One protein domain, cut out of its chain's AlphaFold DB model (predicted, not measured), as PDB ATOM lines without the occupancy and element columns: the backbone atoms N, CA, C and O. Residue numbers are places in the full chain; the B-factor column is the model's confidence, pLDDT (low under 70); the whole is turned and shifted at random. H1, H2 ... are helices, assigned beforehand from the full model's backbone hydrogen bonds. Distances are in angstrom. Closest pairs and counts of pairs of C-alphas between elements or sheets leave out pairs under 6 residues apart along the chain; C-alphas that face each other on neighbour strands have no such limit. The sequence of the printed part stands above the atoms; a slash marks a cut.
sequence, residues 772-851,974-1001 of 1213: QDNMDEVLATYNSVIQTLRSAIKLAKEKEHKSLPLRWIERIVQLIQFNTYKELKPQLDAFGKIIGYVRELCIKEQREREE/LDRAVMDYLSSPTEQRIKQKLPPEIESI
ATOM      1  N   GLN A 772     -48.073 -69.742  26.590       46.44
ATOM      2  CA  GLN A 772     -48.053 -69.144  27.927       46.44
ATOM      3  C   GLN A 772     -47.104 -67.939  27.971       46.44
ATOM      4  O   GLN A 772     -47.566 -66.862  28.321       46.44
ATOM      5  N   ASP A 773     -45.868 -68.056  27.471       55.72
ATOM      6  CA  ASP A 773     -44.913 -66.944  27.321       55.72
ATOM      7  C   ASP A 773     -45.555 -65.741  26.594       55.72
ATOM      8  O   ASP A 773     -45.517 -64.603  27.064       55.72
ATOM      9  N   ASN A 774     -46.207 -66.004  25.451       57.69
ATOM     10  CA  ASN A 774     -46.920 -64.989  24.670       57.69
ATOM     11  C   ASN A 774     -48.136 -64.413  25.422       57.69
ATOM     12  O   ASN A 774     -48.435 -63.225  25.297       57.69
ATOM     13  N   MET A 775     -48.871 -65.243  26.169       55.50
ATOM     14  CA  MET A 775     -50.042 -64.820  26.936       55.50
ATOM     15  C   MET A 775     -49.635 -63.943  28.121       55.50
ATOM     16  O   MET A 775     -50.260 -62.907  28.335       55.50
ATOM     17  N   ASP A 776     -48.576 -64.304  28.840       61.53
ATOM     18  CA  ASP A 776     -48.044 -63.549  29.972       61.53
ATOM     19  C   ASP A 776     -47.449 -62.210  29.510       61.53
ATOM     20  O   ASP A 776     -47.679 -61.181  30.149       61.53
ATOM     21  N   GLU A 777     -46.792 -62.170  28.342       66.19
ATOM     22  CA  GLU A 777     -46.383 -60.915  27.700       66.19
ATOM     23  C   GLU A 777     -47.593 -60.007  27.402       66.19
ATOM     24  O   GLU A 777     -47.583 -58.815  27.734       66.19
ATOM     25  N   VAL A 778     -48.663 -60.556  26.815       66.56
ATOM     26  CA  VAL A 778     -49.890 -59.797  26.523       66.56
ATOM     27  C   VAL A 778     -50.568 -59.330  27.816       66.56
ATOM     28  O   VAL A 778     -50.907 -58.151  27.920       66.56
ATOM     29  N   LEU A 779     -50.700 -60.193  28.827       66.25
ATOM     30  CA  LEU A 779     -51.277 -59.861  30.135       66.25
ATOM     31  C   LEU A 779     -50.471 -58.769  30.858       66.25
ATOM     32  O   LEU A 779     -51.065 -57.860  31.440       66.25
ATOM     33  N   ALA A 780     -49.139 -58.777  30.764       70.06
ATOM     34  CA  ALA A 780     -48.291 -57.713  31.300       70.06
ATOM     35  C   ALA A 780     -48.544 -56.357  30.610       70.06
ATOM     36  O   ALA A 780     -48.656 -55.327  31.289       70.06
ATOM     37  N   THR A 781     -48.711 -56.336  29.279       74.94
ATOM     38  CA  THR A 781     -49.076 -55.097  28.559       74.94
ATOM     39  C   THR A 781     -50.496 -54.632  28.885       74.94
ATOM     40  O   THR A 781     -50.708 -53.440  29.104       74.94
ATOM     41  N   TYR A 782     -51.452 -55.554  29.009       73.81
ATOM     42  CA  TYR A 782     -52.836 -55.281  29.402       73.81
ATOM     43  C   TYR A 782     -52.924 -54.660  30.803       73.81
ATOM     44  O   TYR A 782     -53.560 -53.619  30.992       73.81
ATOM     45  N   ASN A 783     -52.214 -55.236  31.774       73.25
ATOM     46  CA  ASN A 783     -52.144 -54.712  33.136       73.25
ATOM     47  C   ASN A 783     -51.479 -53.329  33.180       73.25
ATOM     48  O   ASN A 783     -51.977 -52.442  33.873       73.25
ATOM     49  N   SER A 784     -50.425 -53.108  32.385       74.25
ATOM     50  CA  SER A 784     -49.804 -51.783  32.229       74.25
ATOM     51  C   SER A 784     -50.787 -50.746  31.671       74.25
ATOM     52  O   SER A 784     -50.932 -49.679  32.263       74.25
ATOM     53  N   VAL A 785     -51.543 -51.068  30.609       79.12
ATOM     54  CA  VAL A 785     -52.606 -50.192  30.068       79.12
ATOM     55  C   VAL A 785     -53.644 -49.854  31.144       79.12
ATOM     56  O   VAL A 785     -54.008 -48.688  31.313       79.12
ATOM     57  N   ILE A 786     -54.100 -50.851  31.913       77.44
ATOM     58  CA  ILE A 786     -55.054 -50.639  33.010       77.44
ATOM     59  C   ILE A 786     -54.468 -49.734  34.098       77.44
ATOM     60  O   ILE A 786     -55.185 -48.865  34.591       77.44
ATOM     61  N   GLN A 787     -53.196 -49.889  34.473       78.00
ATOM     62  CA  GLN A 787     -52.541 -49.008  35.446       78.00
ATOM     63  C   GLN A 787     -52.454 -47.563  34.929       78.00
ATOM     64  O   GLN A 787     -52.873 -46.647  35.638       78.00
ATOM     65  N   THR A 788     -52.016 -47.350  33.681       78.81
ATOM     66  CA  THR A 788     -51.981 -46.023  33.038       78.81
ATOM     67  C   THR A 788     -53.362 -45.354  33.058       78.81
ATOM     68  O   THR A 788     -53.490 -44.201  33.479       78.81
ATOM     69  N   LEU A 789     -54.419 -46.085  32.681       79.00
ATOM     70  CA  LEU A 789     -55.796 -45.577  32.679       79.00
ATOM     71  C   LEU A 789     -56.358 -45.354  34.095       79.00
ATOM     72  O   LEU A 789     -57.035 -44.352  34.325       79.00
ATOM     73  N   ARG A 790     -56.069 -46.230  35.068       76.88
ATOM     74  CA  ARG A 790     -56.484 -46.048  36.474       76.88
ATOM     75  C   ARG A 790     -55.860 -44.793  37.081       76.88
ATOM     76  O   ARG A 790     -56.580 -44.028  37.719       76.88
ATOM     77  N   SER A 791     -54.574 -44.540  36.835       73.75
ATOM     78  CA  SER A 791     -53.889 -43.317  37.278       73.75
ATOM     79  C   SER A 791     -54.500 -42.060  36.649       73.75
ATOM     80  O   SER A 791     -54.773 -41.094  37.360       73.75
ATOM     81  N   ALA A 792     -54.819 -42.100  35.351       74.56
ATOM     82  CA  ALA A 792     -55.523 -41.013  34.668       74.56
ATOM     83  C   ALA A 792     -56.918 -40.739  35.275       74.56
ATOM     84  O   ALA A 792     -57.295 -39.590  35.500       74.56
ATOM     85  N   ILE A 793     -57.671 -41.798  35.598       75.62
ATOM     86  CA  ILE A 793     -58.999 -41.713  36.227       75.62
ATOM     87  C   ILE A 793     -58.918 -41.221  37.682       75.62
ATOM     88  O   ILE A 793     -59.850 -40.561  38.142       75.62
ATOM     89  N   LYS A 794     -57.837 -41.520  38.416       74.19
ATOM     90  CA  LYS A 794     -57.627 -41.041  39.793       74.19
ATOM     91  C   LYS A 794     -57.411 -39.525  39.805       74.19
ATOM     92  O   LYS A 794     -58.196 -38.823  40.435       74.19
ATOM     93  N   LEU A 795     -56.494 -39.028  38.966       70.19
ATOM     94  CA  LEU A 795     -56.294 -37.590  38.725       70.19
ATOM     95  C   LEU A 795     -57.589 -36.881  38.291       70.19
ATOM     96  O   LEU A 795     -57.922 -35.819  38.803       70.19
ATOM     97  N   ALA A 796     -58.377 -37.487  37.396       68.06
ATOM     98  CA  ALA A 796     -59.645 -36.912  36.935       68.06
ATOM     99  C   ALA A 796     -60.764 -36.871  38.004       68.06
ATOM    100  O   ALA A 796     -61.790 -36.223  37.788       68.06
ATOM    101  N   LYS A 797     -60.602 -37.559  39.144       68.25
ATOM    102  CA  LYS A 797     -61.554 -37.551  40.272       68.25
ATOM    103  C   LYS A 797     -61.174 -36.573  41.387       68.25
ATOM    104  O   LYS A 797     -62.022 -36.280  42.232       68.25
ATOM    105  N   GLU A 798     -59.944 -36.065  41.401       67.75
ATOM    106  CA  GLU A 798     -59.440 -35.147  42.424       67.75
ATOM    107  C   GLU A 798     -59.994 -33.728  42.193       67.75
ATOM    108  O   GLU A 798     -59.564 -32.963  41.327       67.75
ATOM    109  N   LYS A 799     -61.038 -33.380  42.958       54.34
ATOM    110  CA  LYS A 799     -61.759 -32.108  42.835       54.34
ATOM    111  C   LYS A 799     -60.975 -30.948  43.465       54.34
ATOM    112  O   LYS A 799     -61.120 -30.729  44.659       54.34
ATOM    113  N   GLU A 800     -60.218 -30.203  42.652       57.84
ATOM    114  CA  GLU A 800     -60.084 -28.720  42.648       57.84
ATOM    115  C   GLU A 800     -58.755 -28.230  42.028       57.84
ATOM    116  O   GLU A 800     -57.890 -27.660  42.701       57.84
ATOM    117  N   HIS A 801     -58.606 -28.362  40.705       55.88
ATOM    118  CA  HIS A 801     -57.492 -27.745  39.976       55.88
ATOM    119  C   HIS A 801     -57.979 -27.071  38.686       55.88
ATOM    120  O   HIS A 801     -58.463 -27.729  37.768       55.88
ATOM    121  N   LYS A 802     -57.843 -25.740  38.604       55.53
ATOM    122  CA  LYS A 802     -58.171 -24.929  37.406       55.53
ATOM    123  C   LYS A 802     -56.962 -24.751  36.469       55.53
ATOM    124  O   LYS A 802     -56.972 -23.885  35.601       55.53
ATOM    125  N   SER A 803     -55.911 -25.533  36.696       58.16
ATOM    126  CA  SER A 803     -54.522 -25.209  36.351       58.16
ATOM    127  C   SER A 803     -53.715 -26.415  35.847       58.16
ATOM    128  O   SER A 803     -52.495 -26.320  35.770       58.16
ATOM    129  N   LEU A 804     -54.355 -27.539  35.492       66.81
ATOM    130  CA  LEU A 804     -53.681 -28.766  35.026       66.81
ATOM    131  C   LEU A 804     -53.750 -28.963  33.497       66.81
ATOM    132  O   LEU A 804     -54.770 -28.629  32.885       66.81
ATOM    133  N   PRO A 805     -52.733 -29.597  32.877       69.38
ATOM    134  CA  PRO A 805     -52.693 -29.895  31.443       69.38
ATOM    135  C   PRO A 805     -53.551 -31.121  31.064       69.38
ATOM    136  O   PRO A 805     -53.064 -32.119  30.534       69.38
ATOM    137  N   LEU A 806     -54.867 -31.052  31.300       71.25
ATOM    138  CA  LEU A 806     -55.810 -32.157  31.036       71.25
ATOM    139  C   LEU A 806     -55.778 -32.669  29.577       71.25
ATOM    140  O   LEU A 806     -56.040 -33.846  29.331       71.25
ATOM    141  N   ARG A 807     -55.381 -31.816  28.621       76.19
ATOM    142  CA  ARG A 807     -55.216 -32.154  27.195       76.19
ATOM    143  C   ARG A 807     -54.182 -33.257  26.939       76.19
ATOM    144  O   ARG A 807     -54.362 -34.040  26.011       76.19
ATOM    145  N   TRP A 808     -53.122 -33.344  27.748       80.56
ATOM    146  CA  TRP A 808     -52.108 -34.395  27.588       80.56
ATOM    147  C   TRP A 808     -52.709 -35.767  27.920       80.56
ATOM    148  O   TRP A 808     -52.514 -36.733  27.184       80.56
ATOM    149  N   ILE A 809     -53.500 -35.834  28.998       77.00
ATOM    150  CA  ILE A 809     -54.198 -37.049  29.433       77.00
ATOM    151  C   ILE A 809     -55.249 -37.459  28.397       77.00
ATOM    152  O   ILE A 809     -55.285 -38.620  27.995       77.00
ATOM    153  N   GLU A 810     -56.055 -36.511  27.910       79.06
ATOM    154  CA  GLU A 810     -57.028 -36.752  26.838       79.06
ATOM    155  C   GLU A 810     -56.353 -37.361  25.597       79.06
ATOM    156  O   GLU A 810     -56.825 -38.361  25.050       79.06
ATOM    157  N   ARG A 811     -55.198 -36.816  25.189       80.56
ATOM    158  CA  ARG A 811     -54.458 -37.319  24.030       80.56
ATOM    159  C   ARG A 811     -53.856 -38.707  24.265       80.56
ATOM    160  O   ARG A 811     -53.906 -39.532  23.355       80.56
ATOM    161  N   ILE A 812     -53.351 -39.003  25.464       81.44
ATOM    162  CA  ILE A 812     -52.886 -40.351  25.839       81.44
ATOM    163  C   ILE A 812     -54.043 -41.362  25.793       81.44
ATOM    164  O   ILE A 812     -53.877 -42.445  25.239       81.44
ATOM    165  N   VAL A 813     -55.233 -41.009  26.292       79.69
ATOM    166  CA  VAL A 813     -56.416 -41.888  26.235       79.69
ATOM    167  C   VAL A 813     -56.837 -42.164  24.786       79.69
ATOM    168  O   VAL A 813     -57.066 -43.321  24.441       79.69
ATOM    169  N   GLN A 814     -56.850 -41.151  23.910       81.06
ATOM    170  CA  GLN A 814     -57.084 -41.351  22.470       81.06
ATOM    171  C   GLN A 814     -56.034 -42.286  21.840       81.06
ATOM    172  O   GLN A 814     -56.373 -43.159  21.046       81.06
ATOM    173  N   LEU A 815     -54.754 -42.136  22.197       80.25
ATOM    174  CA  LEU A 815     -53.681 -42.998  21.690       80.25
ATOM    175  C   LEU A 815     -53.808 -44.447  22.188       80.25
ATOM    176  O   LEU A 815     -53.511 -45.365  21.432       80.25
ATOM    177  N   ILE A 816     -54.285 -44.670  23.412       80.94
ATOM    178  CA  ILE A 816     -54.591 -46.013  23.932       80.94
ATOM    179  C   ILE A 816     -55.834 -46.608  23.243       80.94
ATOM    180  O   ILE A 816     -55.893 -47.814  23.031       80.94
ATOM    181  N   GLN A 817     -56.807 -45.780  22.852       78.31
ATOM    182  CA  GLN A 817     -58.050 -46.223  22.209       78.31
ATOM    183  C   GLN A 817     -57.871 -46.718  20.761       78.31
ATOM    184  O   GLN A 817     -58.663 -47.548  20.315       78.31
ATOM    185  N   PHE A 818     -56.877 -46.211  20.020       76.12
ATOM    186  CA  PHE A 818     -56.763 -46.421  18.566       76.12
ATOM    187  C   PHE A 818     -55.487 -47.142  18.080       76.12
ATOM    188  O   PHE A 818     -55.349 -47.328  16.874       76.12
ATOM    189  N   ASN A 819     -54.577 -47.565  18.967       74.94
ATOM    190  CA  ASN A 819     -53.363 -48.325  18.606       74.94
ATOM    191  C   ASN A 819     -53.401 -49.764  19.155       74.94
ATOM    192  O   ASN A 819     -54.106 -50.054  20.121       74.94
ATOM    193  N   THR A 820     -52.614 -50.675  18.575       74.88
ATOM    194  CA  THR A 820     -52.540 -52.079  19.018       74.88
ATOM    195  C   THR A 820     -51.609 -52.280  20.223       74.88
ATOM    196  O   THR A 820     -50.704 -51.484  20.483       74.88
ATOM    197  N   TYR A 821     -51.758 -53.400  20.946       68.62
ATOM    198  CA  TYR A 821     -50.895 -53.738  22.092       68.62
ATOM    199  C   TYR A 821     -49.396 -53.784  21.749       68.62
ATOM    200  O   TYR A 821     -48.577 -53.374  22.572       68.62
ATOM    201  N   LYS A 822     -49.021 -54.217  20.533       65.88
ATOM    202  CA  LYS A 822     -47.615 -54.240  20.088       65.88
ATOM    203  C   LYS A 822     -47.029 -52.831  19.955       65.88
ATOM    204  O   LYS A 822     -45.886 -52.607  20.341       65.88
ATOM    205  N   GLU A 823     -47.817 -51.882  19.457       71.44
ATOM    206  CA  GLU A 823     -47.419 -50.478  19.293       71.44
ATOM    207  C   GLU A 823     -47.433 -49.714  20.622       71.44
ATOM    208  O   GLU A 823     -46.595 -48.836  20.843       71.44
ATOM    209  N   LEU A 824     -48.366 -50.054  21.518       74.06
ATOM    210  CA  LEU A 824     -48.486 -49.460  22.849       74.06
ATOM    211  C   LEU A 824     -47.383 -49.929  23.806       74.06
ATOM    212  O   LEU A 824     -46.890 -49.111  24.580       74.06
ATOM    213  N   LYS A 825     -46.951 -51.200  23.741       75.00
ATOM    214  CA  LYS A 825     -45.927 -51.783  24.635       75.00
ATOM    215  C   LYS A 825     -44.701 -50.876  24.878       75.00
ATOM    216  O   LYS A 825     -44.418 -50.616  26.046       75.00
ATOM    217  N   PRO A 826     -43.993 -50.349  23.855       75.56
ATOM    218  CA  PRO A 826     -42.840 -49.463  24.067       75.56
ATOM    219  C   PRO A 826     -43.199 -48.030  24.508       75.56
ATOM    220  O   PRO A 826     -42.307 -47.277  24.881       75.56
ATOM    221  N   GLN A 827     -44.473 -47.626  24.460       76.00
ATOM    222  CA  GLN A 827     -44.928 -46.266  24.789       76.00
ATOM    223  C   GLN A 827     -45.516 -46.139  26.206       76.00
ATOM    224  O   GLN A 827     -45.608 -45.029  26.731       76.00
ATOM    225  N   LEU A 828     -45.910 -47.247  26.845       76.31
ATOM    226  CA  LEU A 828     -46.616 -47.226  28.136       76.31
ATOM    227  C   LEU A 828     -45.786 -46.647  29.294       76.31
ATOM    228  O   LEU A 828     -46.348 -45.945  30.131       76.31
ATOM    229  N   ASP A 829     -44.465 -46.854  29.311       77.75
ATOM    230  CA  ASP A 829     -43.557 -46.200  30.271       77.75
ATOM    231  C   ASP A 829     -43.548 -44.670  30.089       77.75
ATOM    232  O   ASP A 829     -43.722 -43.922  31.051       77.75
ATOM    233  N   ALA A 830     -43.455 -44.191  28.844       76.81
ATOM    234  CA  ALA A 830     -43.503 -42.763  28.535       76.81
ATOM    235  C   ALA A 830     -44.858 -42.131  28.909       76.81
ATOM    236  O   ALA A 830     -44.897 -41.051  29.500       76.81
ATOM    237  N   PHE A 831     -45.975 -42.816  28.638       82.00
ATOM    238  CA  PHE A 831     -47.304 -42.375  29.075       82.00
ATOM    239  C   PHE A 831     -47.435 -42.369  30.607       82.00
ATOM    240  O   PHE A 831     -47.994 -41.426  31.168       82.00
ATOM    241  N   GLY A 832     -46.871 -43.371  31.290       76.94
ATOM    242  CA  GLY A 832     -46.784 -43.424  32.750       76.94
ATOM    243  C   GLY A 832     -46.021 -42.235  33.340       76.94
ATOM    244  O   GLY A 832     -46.516 -41.604  34.271       76.94
ATOM    245  N   LYS A 833     -44.875 -41.867  32.754       80.06
ATOM    246  CA  LYS A 833     -44.052 -40.716  33.176       80.06
ATOM    247  C   LYS A 833     -44.755 -39.375  32.985       80.06
ATOM    248  O   LYS A 833     -44.757 -38.558  33.903       80.06
ATOM    249  N   ILE A 834     -45.421 -39.165  31.845       78.81
ATOM    250  CA  ILE A 834     -46.218 -37.947  31.606       78.81
ATOM    251  C   ILE A 834     -47.335 -37.817  32.656       78.81
ATOM    252  O   ILE A 834     -47.531 -36.741  33.220       78.81
ATOM    253  N   ILE A 835     -48.046 -38.908  32.962       75.56
ATOM    254  CA  ILE A 835     -49.112 -38.920  33.980       75.56
ATOM    255  C   ILE A 835     -48.536 -38.734  35.398       75.56
ATOM    256  O   ILE A 835     -49.134 -38.029  36.214       75.56
ATOM    257  N   GLY A 836     -47.350 -39.287  35.676       76.56
ATOM    258  CA  GLY A 836     -46.594 -39.066  36.910       76.56
ATOM    259  C   GLY A 836     -46.247 -37.593  37.143       76.56
ATOM    260  O   GLY A 836     -46.514 -37.076  38.226       76.56
ATOM    261  N   TYR A 837     -45.765 -36.883  36.117       76.75
ATOM    262  CA  TYR A 837     -45.474 -35.445  36.211       76.75
ATOM    263  C   TYR A 837     -46.706 -34.615  36.587       76.75
ATOM    264  O   TYR A 837     -46.645 -33.753  37.463       76.75
ATOM    265  N   VAL A 838     -47.858 -34.903  35.969       73.06
ATOM    266  CA  VAL A 838     -49.115 -34.216  36.303       73.06
ATOM    267  C   VAL A 838     -49.501 -34.461  37.767       73.06
ATOM    268  O   VAL A 838     -49.964 -33.534  38.429       73.06
ATOM    269  N   ARG A 839     -49.241 -35.659  38.312       72.56
ATOM    270  CA  ARG A 839     -49.454 -35.971  39.736       72.56
ATOM    271  C   ARG A 839     -48.497 -35.209  40.661       72.56
ATOM    272  O   ARG A 839     -48.955 -34.676  41.671       72.56
ATOM    273  N   GLU A 840     -47.209 -35.097  40.331       74.75
ATOM    274  CA  GLU A 840     -46.269 -34.291  41.130       74.75
ATOM    275  C   GLU A 840     -46.665 -32.810  41.170       74.75
ATOM    276  O   GLU A 840     -46.607 -32.183  42.229       74.75
ATOM    277  N   LEU A 841     -47.150 -32.258  40.052       71.75
ATOM    278  CA  LEU A 841     -47.684 -30.895  40.005       71.75
ATOM    279  C   LEU A 841     -48.917 -30.718  40.910       71.75
ATOM    280  O   LEU A 841     -49.026 -29.689  41.577       71.75
ATOM    281  N   CYS A 842     -49.804 -31.718  41.001       67.19
ATOM    282  CA  CYS A 842     -50.941 -31.695  41.934       67.19
ATOM    283  C   CYS A 842     -50.474 -31.664  43.399       67.19
ATOM    284  O   CYS A 842     -50.940 -30.831  44.179       67.19
ATOM    285  N   ILE A 843     -49.508 -32.519  43.760       70.50
ATOM    286  CA  ILE A 843     -48.923 -32.584  45.112       70.50
ATOM    287  C   ILE A 843     -48.206 -31.270  45.459       70.50
ATOM    288  O   ILE A 843     -48.311 -30.775  46.583       70.50
ATOM    289  N   LYS A 844     -47.503 -30.667  44.494       70.56
ATOM    290  CA  LYS A 844     -46.836 -29.375  44.675       70.56
ATOM    291  C   LYS A 844     -47.838 -28.235  44.871       70.56
ATOM    292  O   LYS A 844     -47.661 -27.445  45.794       70.56
ATOM    293  N   GLU A 845     -48.920 -28.181  44.087       67.88
ATOM    294  CA  GLU A 845     -50.009 -27.224  44.332       67.88
ATOM    295  C   GLU A 845     -50.649 -27.411  45.713       67.88
ATOM    296  O   GLU A 845     -50.949 -26.415  46.369       67.88
ATOM    297  N   GLN A 846     -50.860 -28.651  46.171       67.62
ATOM    298  CA  GLN A 846     -51.399 -28.914  47.510       67.62
ATOM    299  C   GLN A 846     -50.469 -28.370  48.600       67.62
ATOM    300  O   GLN A 846     -50.916 -27.556  49.408       67.62
ATOM    301  N   ARG A 847     -49.171 -28.704  48.563       69.12
ATOM    302  CA  ARG A 847     -48.185 -28.174  49.523       69.12
ATOM    303  C   ARG A 847     -48.105 -26.648  49.495       69.12
ATOM    304  O   ARG A 847     -48.099 -26.020  50.547       69.12
ATOM    305  N   GLU A 848     -48.127 -26.024  48.317       69.94
ATOM    306  CA  GLU A 848     -48.148 -24.559  48.220       69.94
ATOM    307  C   GLU A 848     -49.444 -23.934  48.771       69.94
ATOM    308  O   GLU A 848     -49.399 -22.829  49.313       69.94
ATOM    309  N   ARG A 849     -50.601 -24.608  48.669       66.12
ATOM    310  CA  ARG A 849     -51.853 -24.166  49.315       66.12
ATOM    311  C   ARG A 849     -51.776 -24.326  50.839       66.12
ATOM    312  O   ARG A 849     -52.194 -23.416  51.554       66.12
ATOM    313  N   GLU A 850     -51.208 -25.426  51.329       69.19
ATOM    314  CA  GLU A 850     -51.010 -25.702  52.759       69.19
ATOM    315  C   GLU A 850     -50.015 -24.726  53.404       69.19
ATOM    316  O   GLU A 850     -50.332 -24.127  54.430       69.19
ATOM    317  N   GLU A 851     -48.871 -24.451  52.771       68.50
ATOM    318  CA  GLU A 851     -47.916 -23.433  53.229       68.50
ATOM    319  C   GLU A 851     -48.537 -22.029  53.255       68.50
ATOM    320  O   GLU A 851     -48.332 -21.274  54.207       68.50
ATOM    321  N   LEU A 974     -43.498 -26.502  28.948       71.25
ATOM    322  CA  LEU A 974     -43.396 -27.875  28.438       71.25
ATOM    323  C   LEU A 974     -44.555 -28.273  27.511       71.25
ATOM    324  O   LEU A 974     -44.376 -29.168  26.685       71.25
ATOM    325  N   ASP A 975     -45.713 -27.611  27.617       76.12
ATOM    326  CA  ASP A 975     -46.957 -27.925  26.887       76.12
ATOM    327  C   ASP A 975     -46.739 -28.172  25.391       76.12
ATOM    328  O   ASP A 975     -47.212 -29.168  24.846       76.12
ATOM    329  N   ARG A 976     -45.932 -27.325  24.742       73.88
ATOM    330  CA  ARG A 976     -45.602 -27.466  23.319       73.88
ATOM    331  C   ARG A 976     -44.819 -28.749  23.030       73.88
ATOM    332  O   ARG A 976     -45.237 -29.538  22.193       73.88
ATOM    333  N   ALA A 977     -43.737 -28.997  23.768       75.00
ATOM    334  CA  ALA A 977     -42.866 -30.155  23.558       75.00
ATOM    335  C   ALA A 977     -43.570 -31.491  23.861       75.00
ATOM    336  O   ALA A 977     -43.373 -32.473  23.142       75.00
ATOM    337  N   VAL A 978     -44.417 -31.537  24.896       77.69
ATOM    338  CA  VAL A 978     -45.185 -32.745  25.243       77.69
ATOM    339  C   VAL A 978     -46.311 -32.991  24.237       77.69
ATOM    340  O   VAL A 978     -46.514 -34.133  23.825       77.69
ATOM    341  N   MET A 979     -47.009 -31.949  23.774       77.62
ATOM    342  CA  MET A 979     -48.042 -32.105  22.746       77.62
ATOM    343  C   MET A 979     -47.464 -32.444  21.367       77.62
ATOM    344  O   MET A 979     -48.077 -33.240  20.656       77.62
ATOM    345  N   ASP A 980     -46.280 -31.936  21.008       78.81
ATOM    346  CA  ASP A 980     -45.563 -32.337  19.788       78.81
ATOM    347  C   ASP A 980     -45.169 -33.830  19.852       78.81
ATOM    348  O   ASP A 980     -45.424 -34.580  18.907       78.81
ATOM    349  N   TYR A 981     -44.664 -34.310  20.999       80.94
ATOM    350  CA  TYR A 981     -44.384 -35.736  21.243       80.94
ATOM    351  C   TYR A 981     -45.651 -36.613  21.169       80.94
ATOM    352  O   TYR A 981     -45.666 -37.643  20.495       80.94
ATOM    353  N   LEU A 982     -46.758 -36.192  21.793       77.50
ATOM    354  CA  LEU A 982     -48.057 -36.889  21.737       77.50
ATOM    355  C   LEU A 982     -48.788 -36.741  20.381       77.50
ATOM    356  O   LEU A 982     -49.848 -37.347  20.168       77.50
ATOM    357  N   SER A 983     -48.221 -35.973  19.449       77.19
ATOM    358  CA  SER A 983     -48.720 -35.802  18.079       77.19
ATOM    359  C   SER A 983     -47.824 -36.451  17.018       77.19
ATOM    360  O   SER A 983     -48.294 -36.668  15.901       77.19
ATOM    361  N   SER A 984     -46.577 -36.819  17.344       77.25
ATOM    362  CA  SER A 984     -45.667 -37.489  16.404       77.25
ATOM    363  C   SER A 984     -46.093 -38.943  16.100       77.25
ATOM    364  O   SER A 984     -46.775 -39.564  16.924       77.25
ATOM    365  N   PRO A 985     -45.729 -39.515  14.933       74.69
ATOM    366  CA  PRO A 985     -46.035 -40.907  14.589       74.69
ATOM    367  C   PRO A 985     -45.357 -41.923  15.518       74.69
ATOM    368  O   PRO A 985     -44.236 -41.694  15.970       74.69
ATOM    369  N   THR A 986     -45.988 -43.085  15.716       68.12
ATOM    370  CA  THR A 986     -45.526 -44.201  16.568       68.12
ATOM    371  C   THR A 986     -44.023 -44.492  16.449       68.12
ATOM    372  O   THR A 986     -43.304 -44.449  17.447       68.12
ATOM    373  N   GLU A 987     -43.508 -44.703  15.233       66.81
ATOM    374  CA  GLU A 987     -42.084 -45.001  15.005       66.81
ATOM    375  C   GLU A 987     -41.122 -43.867  15.384       66.81
ATOM    376  O   GLU A 987     -39.961 -44.122  15.709       66.81
ATOM    377  N   GLN A 988     -41.574 -42.615  15.286       67.31
ATOM    378  CA  GLN A 988     -40.777 -41.444  15.649       67.31
ATOM    379  C   GLN A 988     -40.825 -41.231  17.160       67.31
ATOM    380  O   GLN A 988     -39.784 -40.995  17.766       67.31
ATOM    381  N   ARG A 989     -41.993 -41.416  17.785       74.62
ATOM    382  CA  ARG A 989     -42.181 -41.302  19.234       74.62
ATOM    383  C   ARG A 989     -41.337 -42.299  20.031       74.62
ATOM    384  O   ARG A 989     -40.790 -41.934  21.062       74.62
ATOM    385  N   ILE A 990     -41.169 -43.524  19.525       67.06
ATOM    386  CA  ILE A 990     -40.296 -44.554  20.126       67.06
ATOM    387  C   ILE A 990     -38.800 -44.163  20.056       67.06
ATOM    388  O   ILE A 990     -37.995 -44.645  20.848       67.06
ATOM    389  N   LYS A 991     -38.416 -43.276  19.126       66.31
ATOM    390  CA  LYS A 991     -37.034 -42.787  18.933       66.31
ATOM    391  C   LYS A 991     -36.791 -41.400  19.552       66.31
ATOM    392  O   LYS A 991     -35.642 -41.000  19.718       66.31
ATOM    393  N   GLN A 992     -37.851 -40.662  19.875       71.75
ATOM    394  CA  GLN A 992     -37.806 -39.358  20.534       71.75
ATOM    395  C   GLN A 992     -37.727 -39.533  22.056       71.75
ATOM    396  O   GLN A 992     -38.499 -40.284  22.646       71.75
ATOM    397  N   LYS A 993     -36.818 -38.800  22.703       66.94
ATOM    398  CA  LYS A 993     -36.795 -38.678  24.165       66.94
ATOM    399  C   LYS A 993     -37.850 -37.680  24.640       66.94
ATOM    400  O   LYS A 993     -38.138 -36.700  23.952       66.94
ATOM    401  N   LEU A 994     -38.387 -37.922  25.833       73.00
ATOM    402  CA  LEU A 994     -39.191 -36.945  26.568       73.00
ATOM    403  C   LEU A 994     -38.319 -35.751  27.013       73.00
ATOM    404  O   LEU A 994     -37.095 -35.885  27.088       73.00
ATOM    405  N   PRO A 995     -38.919 -34.593  27.358       73.31
ATOM    406  CA  PRO A 995     -38.198 -33.517  28.037       73.31
ATOM    407  C   PRO A 995     -37.488 -34.040  29.301       73.31
ATOM    408  O   PRO A 995     -38.064 -34.874  30.003       73.31
ATOM    409  N   PRO A 996     -36.277 -33.559  29.644       65.69
ATOM    410  CA  PRO A 996     -35.474 -34.118  30.741       65.69
ATOM    411  C   PRO A 996     -36.149 -33.985  32.117       65.69
ATOM    412  O   PRO A 996     -35.923 -34.803  33.004       65.69
ATOM    413  N   GLU A 997     -37.040 -33.007  32.265       65.44
ATOM    414  CA  GLU A 997     -37.877 -32.759  33.449       65.44
ATOM    415  C   GLU A 997     -39.014 -33.788  33.620       65.44
ATOM    416  O   GLU A 997     -39.626 -33.851  34.678       65.44
ATOM    417  N   ILE A 998     -39.284 -34.605  32.591       69.88
ATOM    418  CA  ILE A 998     -40.269 -35.702  32.601       69.88
ATOM    419  C   ILE A 998     -39.570 -37.065  32.447       69.88
ATOM    420  O   ILE A 998     -39.992 -38.051  33.045       69.88
ATOM    421  N   GLU A 999     -38.464 -37.142  31.694       70.31
ATOM    422  CA  GLU A 999     -37.659 -38.368  31.555       70.31
ATOM    423  C   GLU A 999     -36.988 -38.793  32.878       70.31
ATOM    424  O   GLU A 999     -36.758 -39.981  33.095       70.31
ATOM    425  N   SER A1000     -36.720 -37.839  33.776       63.94
ATOM    426  CA  SER A1000     -36.124 -38.075  35.102       63.94
ATOM    427  C   SER A1000     -37.093 -38.632  36.157       63.94
ATOM    428  O   SER A1000     -36.649 -39.026  37.234       63.94
ATOM    429  N   ILE A1001     -38.394 -38.708  35.860       66.94
ATOM    430  CA  ILE A1001     -39.417 -39.160  36.808       66.94
ATOM    431  C   ILE A1001     -39.428 -40.688  36.883       66.94
ATOM    432  O   ILE A1001     -39.763 -41.384  35.918       66.94
TER     433      ILE A1001
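What this domain is: This is residues 772 to 851 and 974 to 1001 of the 1213 residues of the protein "HET domain-containing protein" of Thermothielavioides terrestris (strain ATCC 38088 / NRRL 8126) (UniProt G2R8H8). Two long helices, H1 and H4, run the same way and overlap over part of their lengths, together making the long axis, while the shorter H2 runs back beside both. These three form an up-and-down bundle, each running against the one before it, though H2 has few contacts with either. After a cut, the stretch with H5, H6 and H7 passes along the bundle, and H7 packs on H4. The printed part has 108 residues, with seven named helices in the order H1 to H7 and no named strand: all helix, compact, with a radius of gyration of the C-alphas of 14.9 A, and elongated, spanning 52 by 27 by 24 A.

How they stand to each other: H1, residues 772 to 795, and H2, residues 806 to 818, are a helical hairpin; they only just touch, with 3 pairs of C-alphas within 8 A, the closest those of Ala 792 and Ile 809, 6.7 A. H4, residues 828 to 851, touches H1 with residues 828 to 839 alone, closest at the C-alphas of Thr 788 and Gly 832, 5.8 A, at a shallow tilt of 27 degrees, the same way. H2 and H4 only just touch, with 3 such pairs, closest at the C-alphas of Ile 812 and Phe 831, 6.8 A, at a shallow tilt of 22 degrees, opposite ways. H3, residues 821 to 824, only just touches H1, with 3 such pairs, the closest those of Thr 781 and Tyr 821, 6.9 A. H5, residues 975 to 981, is close to H2 but not clearly touching, the closest C-alphas, of Trp 808 and Met 979, being 6.7 A apart. H6, residues 986 to 989, is close to H3 but not clearly touching, at 7.1 A between the C-alphas of Glu 823 and Thr 986. H7, residues 996 to 999, touches H4, closest at the C-alphas of Lys 833 and Ile 998, 6.3 A. In H1, H2, H4 and H5 every O i to N i+4 pair is within hydrogen-bond range; H3, H6 and H7 are too short for one.

Where its parts are: H1 begins at C-alpha 772, (-48.053, -69.144, 27.927), and is 34.4 A long; H2 is 19.0 A. H4 is 34.6 A and ends at C-alpha 851, (-47.916, -23.433, 53.229). H7 ends at C-alpha 999, (-37.659, -38.368, 31.555).

The domain as a whole: The two C-alphas farthest apart, of Gln 772 and Glu 851, are 52.2 A apart. Residues 852 to 973 are cut out, with 25.6 A between C-alphas 851 and 974. Of the links that are printed whole, none is long. The mean pLDDT of the printed part is 71.8, and 39 residues are under 70, among them 772 to 779, 796 to 805 and 845 to 851.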